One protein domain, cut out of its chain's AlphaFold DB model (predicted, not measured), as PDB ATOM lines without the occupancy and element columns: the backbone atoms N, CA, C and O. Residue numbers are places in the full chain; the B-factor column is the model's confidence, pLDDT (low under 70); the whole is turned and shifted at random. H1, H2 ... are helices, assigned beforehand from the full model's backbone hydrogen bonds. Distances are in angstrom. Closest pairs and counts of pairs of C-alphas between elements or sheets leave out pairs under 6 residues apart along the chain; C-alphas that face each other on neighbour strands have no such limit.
ATOM      1  N   ASP A   2     -14.361 -39.994  10.925       90.38
ATOM      2  CA  ASP A   2     -12.932 -40.294  10.806       90.38
ATOM      3  C   ASP A   2     -12.212 -39.310   9.860       90.38
ATOM      4  O   ASP A   2     -12.816 -38.707   8.972       90.38
ATOM      5  N   CYS A   3     -10.894 -39.161  10.013       90.38
ATOM      6  CA  CYS A   3     -10.125 -38.166   9.257       90.38
ATOM      7  C   CYS A   3     -10.179 -38.375   7.733       90.38
ATOM      8  O   CYS A   3     -10.086 -37.412   6.973       90.38
ATOM      9  N   LYS A   4     -10.337 -39.621   7.257       89.62
ATOM     10  CA  LYS A   4     -10.423 -39.905   5.815       89.62
ATOM     11  C   LYS A   4     -11.701 -39.327   5.217       89.62
ATOM     12  O   LYS A   4     -11.641 -38.676   4.175       89.62
ATOM     13  N   ARG A   5     -12.842 -39.525   5.887       88.56
ATOM     14  CA  ARG A   5     -14.120 -38.946   5.467       88.56
ATOM     15  C   ARG A   5     -14.094 -37.423   5.555       88.56
ATOM     16  O   ARG A   5     -14.558 -36.770   4.625       88.56
ATOM     17  N   ALA A   6     -13.480 -36.878   6.606       87.38
ATOM     18  CA  ALA A   6     -13.300 -35.437   6.784       87.38
ATOM     19  C   ALA A   6     -12.585 -34.801   5.593       87.38
ATOM     20  O   ALA A   6     -13.071 -33.840   5.004       87.38
ATOM     21  N   LYS A   7     -11.448 -35.387   5.211       87.19
ATOM     22  CA  LYS A   7     -10.629 -34.915   4.100       87.19
ATOM     23  C   LYS A   7     -11.359 -35.008   2.763       87.19
ATOM     24  O   LYS A   7     -11.347 -34.047   2.006       87.19
ATOM     25  N   ALA A   8     -12.062 -36.115   2.516       87.38
ATOM     26  CA  ALA A   8     -12.884 -36.259   1.317       87.38
ATOM     27  C   ALA A   8     -13.932 -35.142   1.211       87.38
ATOM     28  O   ALA A   8     -14.080 -34.544   0.151       87.38
ATOM     29  N   LEU A   9     -14.608 -34.813   2.317       86.19
ATOM     30  CA  LEU A   9     -15.580 -33.721   2.336       86.19
ATOM     31  C   LEU A   9     -14.935 -32.354   2.098       86.19
ATOM     32  O   LEU A   9     -15.528 -31.539   1.402       86.19
ATOM     33  N   ILE A  10     -13.744 -32.104   2.649       84.94
ATOM     34  CA  ILE A  10     -12.986 -30.857   2.462       84.94
ATOM     35  C   ILE A  10     -12.573 -30.674   0.989       84.94
ATOM     36  O   ILE A  10     -12.754 -29.586   0.434       84.94
ATOM     37  N   ASP A  11     -12.076 -31.734   0.347       82.12
ATOM     38  CA  ASP A  11     -11.662 -31.727  -1.062       82.12
ATOM     39  C   ASP A  11     -12.863 -31.608  -2.014       82.12
ATOM     40  O   ASP A  11     -12.804 -30.918  -3.037       82.12
ATOM     41  N   GLU A  12     -13.980 -32.245  -1.662       76.81
ATOM     42  CA  GLU A  12     -15.207 -32.274  -2.454       76.81
ATOM     43  C   GLU A  12     -16.035 -30.987  -2.345       76.81
ATOM     44  O   GLU A  12     -17.030 -30.860  -3.055       76.81
ATOM     45  N   VAL A  13     -15.652 -29.988  -1.528       62.00
ATOM     46  CA  VAL A  13     -16.395 -28.715  -1.436       62.00
ATOM     47  C   VAL A  13     -16.276 -27.929  -2.746       62.00
ATOM     48  O   VAL A  13     -15.577 -26.922  -2.846       62.00
ATOM     49  N   SER A  14     -17.023 -28.333  -3.764       52.81
ATOM     50  CA  SER A  14     -17.328 -27.624  -4.992       52.81
ATOM     51  C   SER A  14     -18.633 -26.852  -4.789       52.81
ATOM     52  O   SER A  14     -19.629 -27.098  -5.453       52.81
ATOM     53  N   GLY A  15     -18.671 -25.944  -3.810       56.50
ATOM     54  CA  GLY A  15     -19.739 -24.944  -3.672       56.50
ATOM     55  C   GLY A  15     -21.169 -25.449  -3.415       56.50
ATOM     56  O   GLY A  15     -22.087 -24.631  -3.472       56.50
ATOM     57  N   HIS A  16     -21.376 -26.735  -3.124       57.00
ATOM     58  CA  HIS A  16     -22.683 -27.290  -2.767       57.00
ATOM     59  C   HIS A  16     -22.802 -27.507  -1.251       57.00
ATOM     60  O   HIS A  16     -21.791 -27.760  -0.592       57.00
ATOM     61  N   PRO A  17     -24.016 -27.381  -0.681       61.72
ATOM     62  CA  PRO A  17     -24.254 -27.718   0.716       61.72
ATOM     63  C   PRO A  17     -23.976 -29.206   0.934       61.72
ATOM     64  O   PRO A  17     -24.533 -30.058   0.244       61.72
ATOM     65  N   VAL A  18     -23.089 -29.499   1.879       72.75
ATOM     66  CA  VAL A  18     -22.716 -30.861   2.261       72.75
ATOM     67  C   VAL A  18     -23.749 -31.369   3.266       72.75
ATOM     68  O   VAL A  18     -23.971 -30.721   4.287       72.75
ATOM     69  N   GLU A  19     -24.373 -32.519   3.001       76.19
ATOM     70  CA  GLU A  19     -25.371 -33.122   3.906       76.19
ATOM     71  C   GLU A  19     -24.798 -33.403   5.310       76.19
ATOM     72  O   GLU A  19     -25.503 -33.309   6.310       76.19
ATOM     73  N   GLU A  20     -23.493 -33.665   5.393       80.94
ATOM     74  CA  GLU A  20     -22.747 -33.965   6.623       80.94
ATOM     75  C   GLU A  20     -22.017 -32.741   7.224       80.94
ATOM     76  O   GLU A  20     -21.089 -32.903   8.017       80.94
ATOM     77  N   ALA A  21     -22.407 -31.506   6.875       81.38
ATOM     78  CA  ALA A  21     -21.696 -30.290   7.300       81.38
ATOM     79  C   ALA A  21     -21.495 -30.185   8.826       81.38
ATOM     80  O   ALA A  21     -20.400 -29.859   9.275       81.38
ATOM     81  N   GLY A  22     -22.510 -30.528   9.628       84.75
ATOM     82  CA  GLY A  22     -22.403 -30.468  11.093       84.75
ATOM     83  C   GLY A  22     -21.385 -31.460  11.671       84.75
ATOM     84  O   GLY A  22     -20.602 -31.105  12.548       84.75
ATOM     85  N   ALA A  23     -21.335 -32.683  11.134       86.19
ATOM     86  CA  ALA A  23     -20.367 -33.697  11.560       86.19
ATOM     87  C   ALA A  23     -18.930 -33.336  11.143       86.19
ATOM     88  O   ALA A  23     -17.970 -33.682  11.838       86.19
ATOM     89  N   LEU A  24     -18.777 -32.631  10.015       87.56
ATOM     90  CA  LEU A  24     -17.503 -32.063   9.592       87.56
ATOM     91  C   LEU A  24     -17.052 -30.949  10.541       87.56
ATOM     92  O   LEU A  24     -15.921 -31.000  11.012       87.56
ATOM     93  N   GLU A  25     -17.918 -29.990  10.873       87.56
ATOM     94  CA  GLU A  25     -17.593 -28.899  11.806       87.56
ATOM     95  C   GLU A  25     -17.184 -29.414  13.193       87.56
ATOM     96  O   GLU A  25     -16.171 -28.974  13.739       87.56
ATOM     97  N   GLU A  26     -17.900 -30.405  13.726       91.50
ATOM     98  CA  GLU A  26     -17.548 -31.060  14.990       91.50
ATOM     99  C   GLU A  26     -16.160 -31.723  14.928       91.50
ATOM    100  O   GLU A  26     -15.344 -31.609  15.850       91.50
ATOM    101  N   HIS A  27     -15.841 -32.385  13.813       91.81
ATOM    102  CA  HIS A  27     -14.527 -32.995  13.631       91.81
ATOM    103  C   HIS A  27     -13.409 -31.959  13.474       91.81
ATOM    104  O   HIS A  27     -12.324 -32.144  14.018       91.81
ATOM    105  N   LEU A  28     -13.654 -30.848  12.775       91.12
ATOM    106  CA  LEU A  28     -12.690 -29.747  12.675       91.12
ATOM    107  C   LEU A  28     -12.416 -29.111  14.047       91.12
ATOM    108  O   LEU A  28     -11.300 -28.668  14.295       91.12
ATOM    109  N   GLY A  29     -13.397 -29.109  14.955       90.50
ATOM    110  CA  GLY A  29     -13.207 -28.664  16.338       90.50
ATOM    111  C   GLY A  29     -12.355 -29.607  17.197       90.50
ATOM    112  O   GLY A  29     -11.753 -29.160  18.170       90.50
ATOM    113  N   SER A  30     -12.282 -30.894  16.843       91.69
ATOM    114  CA  SER A  30     -11.554 -31.922  17.606       91.69
ATOM    115  C   SER A  30     -10.224 -32.354  16.976       91.69
ATOM    116  O   SER A  30      -9.360 -32.870  17.682       91.69
ATOM    117  N   CYS A  31     -10.021 -32.136  15.672       94.88
ATOM    118  CA  CYS A  31      -8.811 -32.526  14.947       94.88
ATOM    119  C   CYS A  31      -8.100 -31.318  14.317       94.88
ATOM    120  O   CYS A  31      -8.494 -30.819  13.260       94.88
ATOM    121  N   GLU A  32      -6.972 -30.909  14.906       91.56
ATOM    122  CA  GLU A  32      -6.172 -29.773  14.420       91.56
ATOM    123  C   GLU A  32      -5.621 -29.968  12.996       91.56
ATOM    124  O   GLU A  32      -5.510 -29.009  12.229       91.56
ATOM    125  N   GLY A  33      -5.295 -31.208  12.611       92.00
ATOM    126  CA  GLY A  33      -4.774 -31.521  11.277       92.00
ATOM    127  C   GLY A  33      -5.784 -31.210  10.171       92.00
ATOM    128  O   GLY A  33      -5.457 -30.500   9.219       92.00
ATOM    129  N   CYS A  34      -7.024 -31.679  10.341       91.62
ATOM    130  CA  CYS A  34      -8.115 -31.410   9.404       91.62
ATOM    131  C   CYS A  34      -8.533 -29.930   9.435       91.62
ATOM    132  O   CYS A  34      -8.826 -29.351   8.389       91.62
ATOM    133  N   ALA A  35      -8.507 -29.291  10.613       91.00
ATOM    134  CA  ALA A  35      -8.786 -27.862  10.762       91.00
ATOM    135  C   ALA A  35      -7.818 -26.990   9.953       91.00
ATOM    136  O   ALA A  35      -8.241 -26.072   9.247       91.00
ATOM    137  N   ARG A  36      -6.517 -27.298  10.019       93.00
ATOM    138  CA  ARG A  36      -5.486 -26.572   9.273       93.00
ATOM    139  C   ARG A  36      -5.659 -26.724   7.762       93.00
ATOM    140  O   ARG A  36      -5.619 -25.721   7.060       93.00
ATOM    141  N   GLU A  37      -5.879 -27.947   7.285       90.12
ATOM    142  CA  GLU A  37      -6.072 -28.234   5.855       90.12
ATOM    143  C   GLU A  37      -7.312 -27.519   5.293       90.12
ATOM    144  O   GLU A  37      -7.240 -26.844   4.266       90.12
ATOM    145  N   SER A  38      -8.431 -27.571   6.023       89.50
ATOM    146  CA  SER A  38      -9.653 -26.834   5.680       89.50
ATOM    147  C   SER A  38      -9.407 -25.322   5.582       89.50
ATOM    148  O   SER A  38      -9.845 -24.665   4.633       89.50
ATOM    149  N   LYS A  39      -8.654 -24.759   6.537       90.69
ATOM    150  CA  LYS A  39      -8.330 -23.330   6.565       90.69
ATOM    151  C   LYS A  39      -7.453 -22.909   5.387       90.69
ATOM    152  O   LYS A  39      -7.765 -21.910   4.744       90.69
ATOM    153  N   GLU A  40      -6.407 -23.671   5.077       90.88
ATOM    154  CA  GLU A  40      -5.506 -23.400   3.950       90.88
ATOM    155  C   GLU A  40      -6.272 -23.371   2.618       90.88
ATOM    156  O   GLU A  40      -6.171 -22.412   1.849       90.88
ATOM    157  N   LEU A  41      -7.143 -24.358   2.388       88.62
ATOM    158  CA  LEU A  41      -8.006 -24.386   1.207       88.62
ATOM    159  C   LEU A  41      -8.982 -23.204   1.167       88.62
ATOM    160  O   LEU A  41      -9.251 -22.647   0.094       88.62
ATOM    161  N   HIS A  42      -9.511 -22.789   2.320       87.00
ATOM    162  CA  HIS A  42     -10.389 -21.627   2.398       87.00
ATOM    163  C   HIS A  42      -9.654 -20.323   2.055       87.00
ATOM    164  O   HIS A  42     -10.184 -19.505   1.299       87.00
ATOM    165  N   GLU A  43      -8.423 -20.155   2.539       89.25
ATOM    166  CA  GLU A  43      -7.559 -19.010   2.234       89.25
ATOM    167  C   GLU A  43      -7.200 -18.957   0.742       89.25
ATOM    168  O   GLU A  43      -7.363 -17.911   0.106       89.25
ATOM    169  N   MET A  44      -6.824 -20.089   0.138       87.88
ATOM    170  CA  MET A  44      -6.581 -20.184  -1.307       87.88
ATOM    171  C   MET A  44      -7.826 -19.802  -2.119       87.88
ATOM    172  O   MET A  44      -7.753 -19.018  -3.070       87.88
ATOM    173  N   ARG A  45      -9.002 -20.310  -1.729       85.50
ATOM    174  CA  ARG A  45     -10.278 -19.969  -2.374       85.50
ATOM    175  C   ARG A  45     -10.623 -18.488  -2.213       85.50
ATOM    176  O   ARG A  45     -11.163 -17.893  -3.148       85.50
ATOM    177  N   ALA A  46     -10.335 -17.890  -1.061       85.19
ATOM    178  CA  ALA A  46     -10.540 -16.464  -0.826       85.19
ATOM    179  C   ALA A  46      -9.632 -15.611  -1.725       85.19
ATOM    180  O   ALA A  46     -10.122 -14.667  -2.347       85.19
ATOM    181  N   ALA A  47      -8.358 -15.991  -1.873       86.56
ATOM    182  CA  ALA A  47      -7.411 -15.339  -2.778       86.56
ATOM    183  C   ALA A  47      -7.841 -15.438  -4.256       86.56
ATOM    184  O   ALA A  47      -7.742 -14.476  -5.011       86.56
ATOM    185  N   LEU A  48      -8.397 -16.580  -4.671       85.06
ATOM    186  CA  LEU A  48      -8.988 -16.737  -6.005       85.06
ATOM    187  C   LEU A  48     -10.249 -15.881  -6.186       85.06
ATOM    188  O   LEU A  48     -10.484 -15.337  -7.262       85.06
ATOM    189  N   LYS A  49     -11.071 -15.730  -5.140       82.31
ATOM    190  CA  LYS A  49     -12.280 -14.892  -5.178       82.31
ATOM    191  C   LYS A  49     -11.975 -13.400  -5.285       82.31
ATOM    192  O   LYS A  49     -12.814 -12.683  -5.837       82.31
ATOM    193  N   SER A  50     -10.850 -12.953  -4.724       77.81
ATOM    194  CA  SER A  50     -10.378 -11.565  -4.793       77.81
ATOM    195  C   SER A  50      -9.619 -11.249  -6.085       77.81
ATOM    196  O   SER A  50      -9.352 -10.078  -6.355       77.81
ATOM    197  N   ALA A  51      -9.313 -12.260  -6.906       79.81
ATOM    198  CA  ALA A  51      -8.750 -12.058  -8.234       79.81
ATOM    199  C   ALA A  51      -9.706 -11.260  -9.141       79.81
ATOM    200  O   ALA A  51     -10.931 -11.286  -8.977       79.81
ATOM    201  N   LEU A  52      -9.128 -10.549 -10.117       73.38
ATOM    202  CA  LEU A  52      -9.863  -9.705 -11.058       73.38
ATOM    203  C   LEU A  52     -10.964 -10.519 -11.753       73.38
ATOM    204  O   LEU A  52     -10.685 -11.474 -12.482       73.38
TER     205      LEU A  52
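Overview. This is residues 2 to 52 of the 160 residues of an uncharacterized protein of Deltaproteobacteria bacterium GWA2_55_10 (UniProt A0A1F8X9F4). Look first for a V of two helices, H2 and the much longer H3, which meet at a corner by their one-residue link; H1 packs side by side with the early part of H3, at residues 34 to 38, and runs the same way. The far part of H3 sticks out from this body as an arm: residues 43 to 52, of which 43 to 50 belong to H3, stand free and make much of the length. The printed part has 51 residues with three named helices, in the order H1, H2, H3 along the chain, and no named strand; the class is all helix. The whole is only just compact, close to loose, with a radius of gyration of the C-alphas of 11.5 A, and it is elongated, its C-alphas spanning 37 by 22 by 15 A along their three main axes.

Along the chain. Begin at Asp 2, the first printed residue, and step to C-alpha 3 at (-10.125, -38.166, 9.257). There H1 begins, and it runs over residues 3 to 11, from Cys 3 to Asp 11, 12.3 A from first to last C-alpha. After it you pass 9 residues, 12 to 20, a short link with no named element. H2 then takes residues 21 to 30, from Ala 21 to Ser 30, and measures 14.6 A from first to last C-alpha; find its beginning at C-alpha 21, at (-21.696, -30.290, 7.300). Cys 31 is the single residue of the tight link that follows. H3, the longest helix with 19 residues, runs from Glu 32 to Ser 50, residues 32 to 50, and is 26.8 A from first to last C-alpha. Its last C-alpha, of Ser 50, stands at (-10.378, -11.565, -4.793), and Ala 51 and Leu 52 follow it.

Arrangement. Start with H1 and look across to H3. They touch, with 4 pairs of C-alphas within 8 A, and their closest C-alphas, those of Ile 10 and Ser 38, are 6.1 A apart. Their lines stand at a shallow tilt of 1 degree, and they run the same way. H3 touches H1 with residues 34 to 38 alone. Next compare H1 with H2: they only just touch, with 3 pairs of C-alphas within 8 A, the closest being those of Ala 6 and Leu 24 at 6.1 A. These two helices run opposite ways at a steep tilt of 58 degrees. Then look at the place where H2 gives way to H3. H2 and H3 touch only at the corner by their link, with the C-alphas of Leu 28 and Ala 35 the closest at 4.7 A. H3 touches H2 with residues 34 to 35 alone. Their lines also stand at a steep tilt of 58 degrees, and they run opposite ways. In the backbones of H1, H2 and H3, every pair of O i and N i+4 is within hydrogen-bond range.

Size, cuts and confidence. The two C-alphas farthest apart are those of Asp 2 and Leu 52, at 37.7 A, which are also the first and last printed. Without the residues that stand free, 43 to 52, you are left with a body of 41 residues that spans 24 by 19 by 15 A and has a radius of gyration of 9.2 A. The printed part has no cut, and no link between the helices is long. Read the B-factor column for the model's confidence: the mean pLDDT of the printed part is 83.9. Residues 13 to 17, in the link from H1 to H2, are under 70.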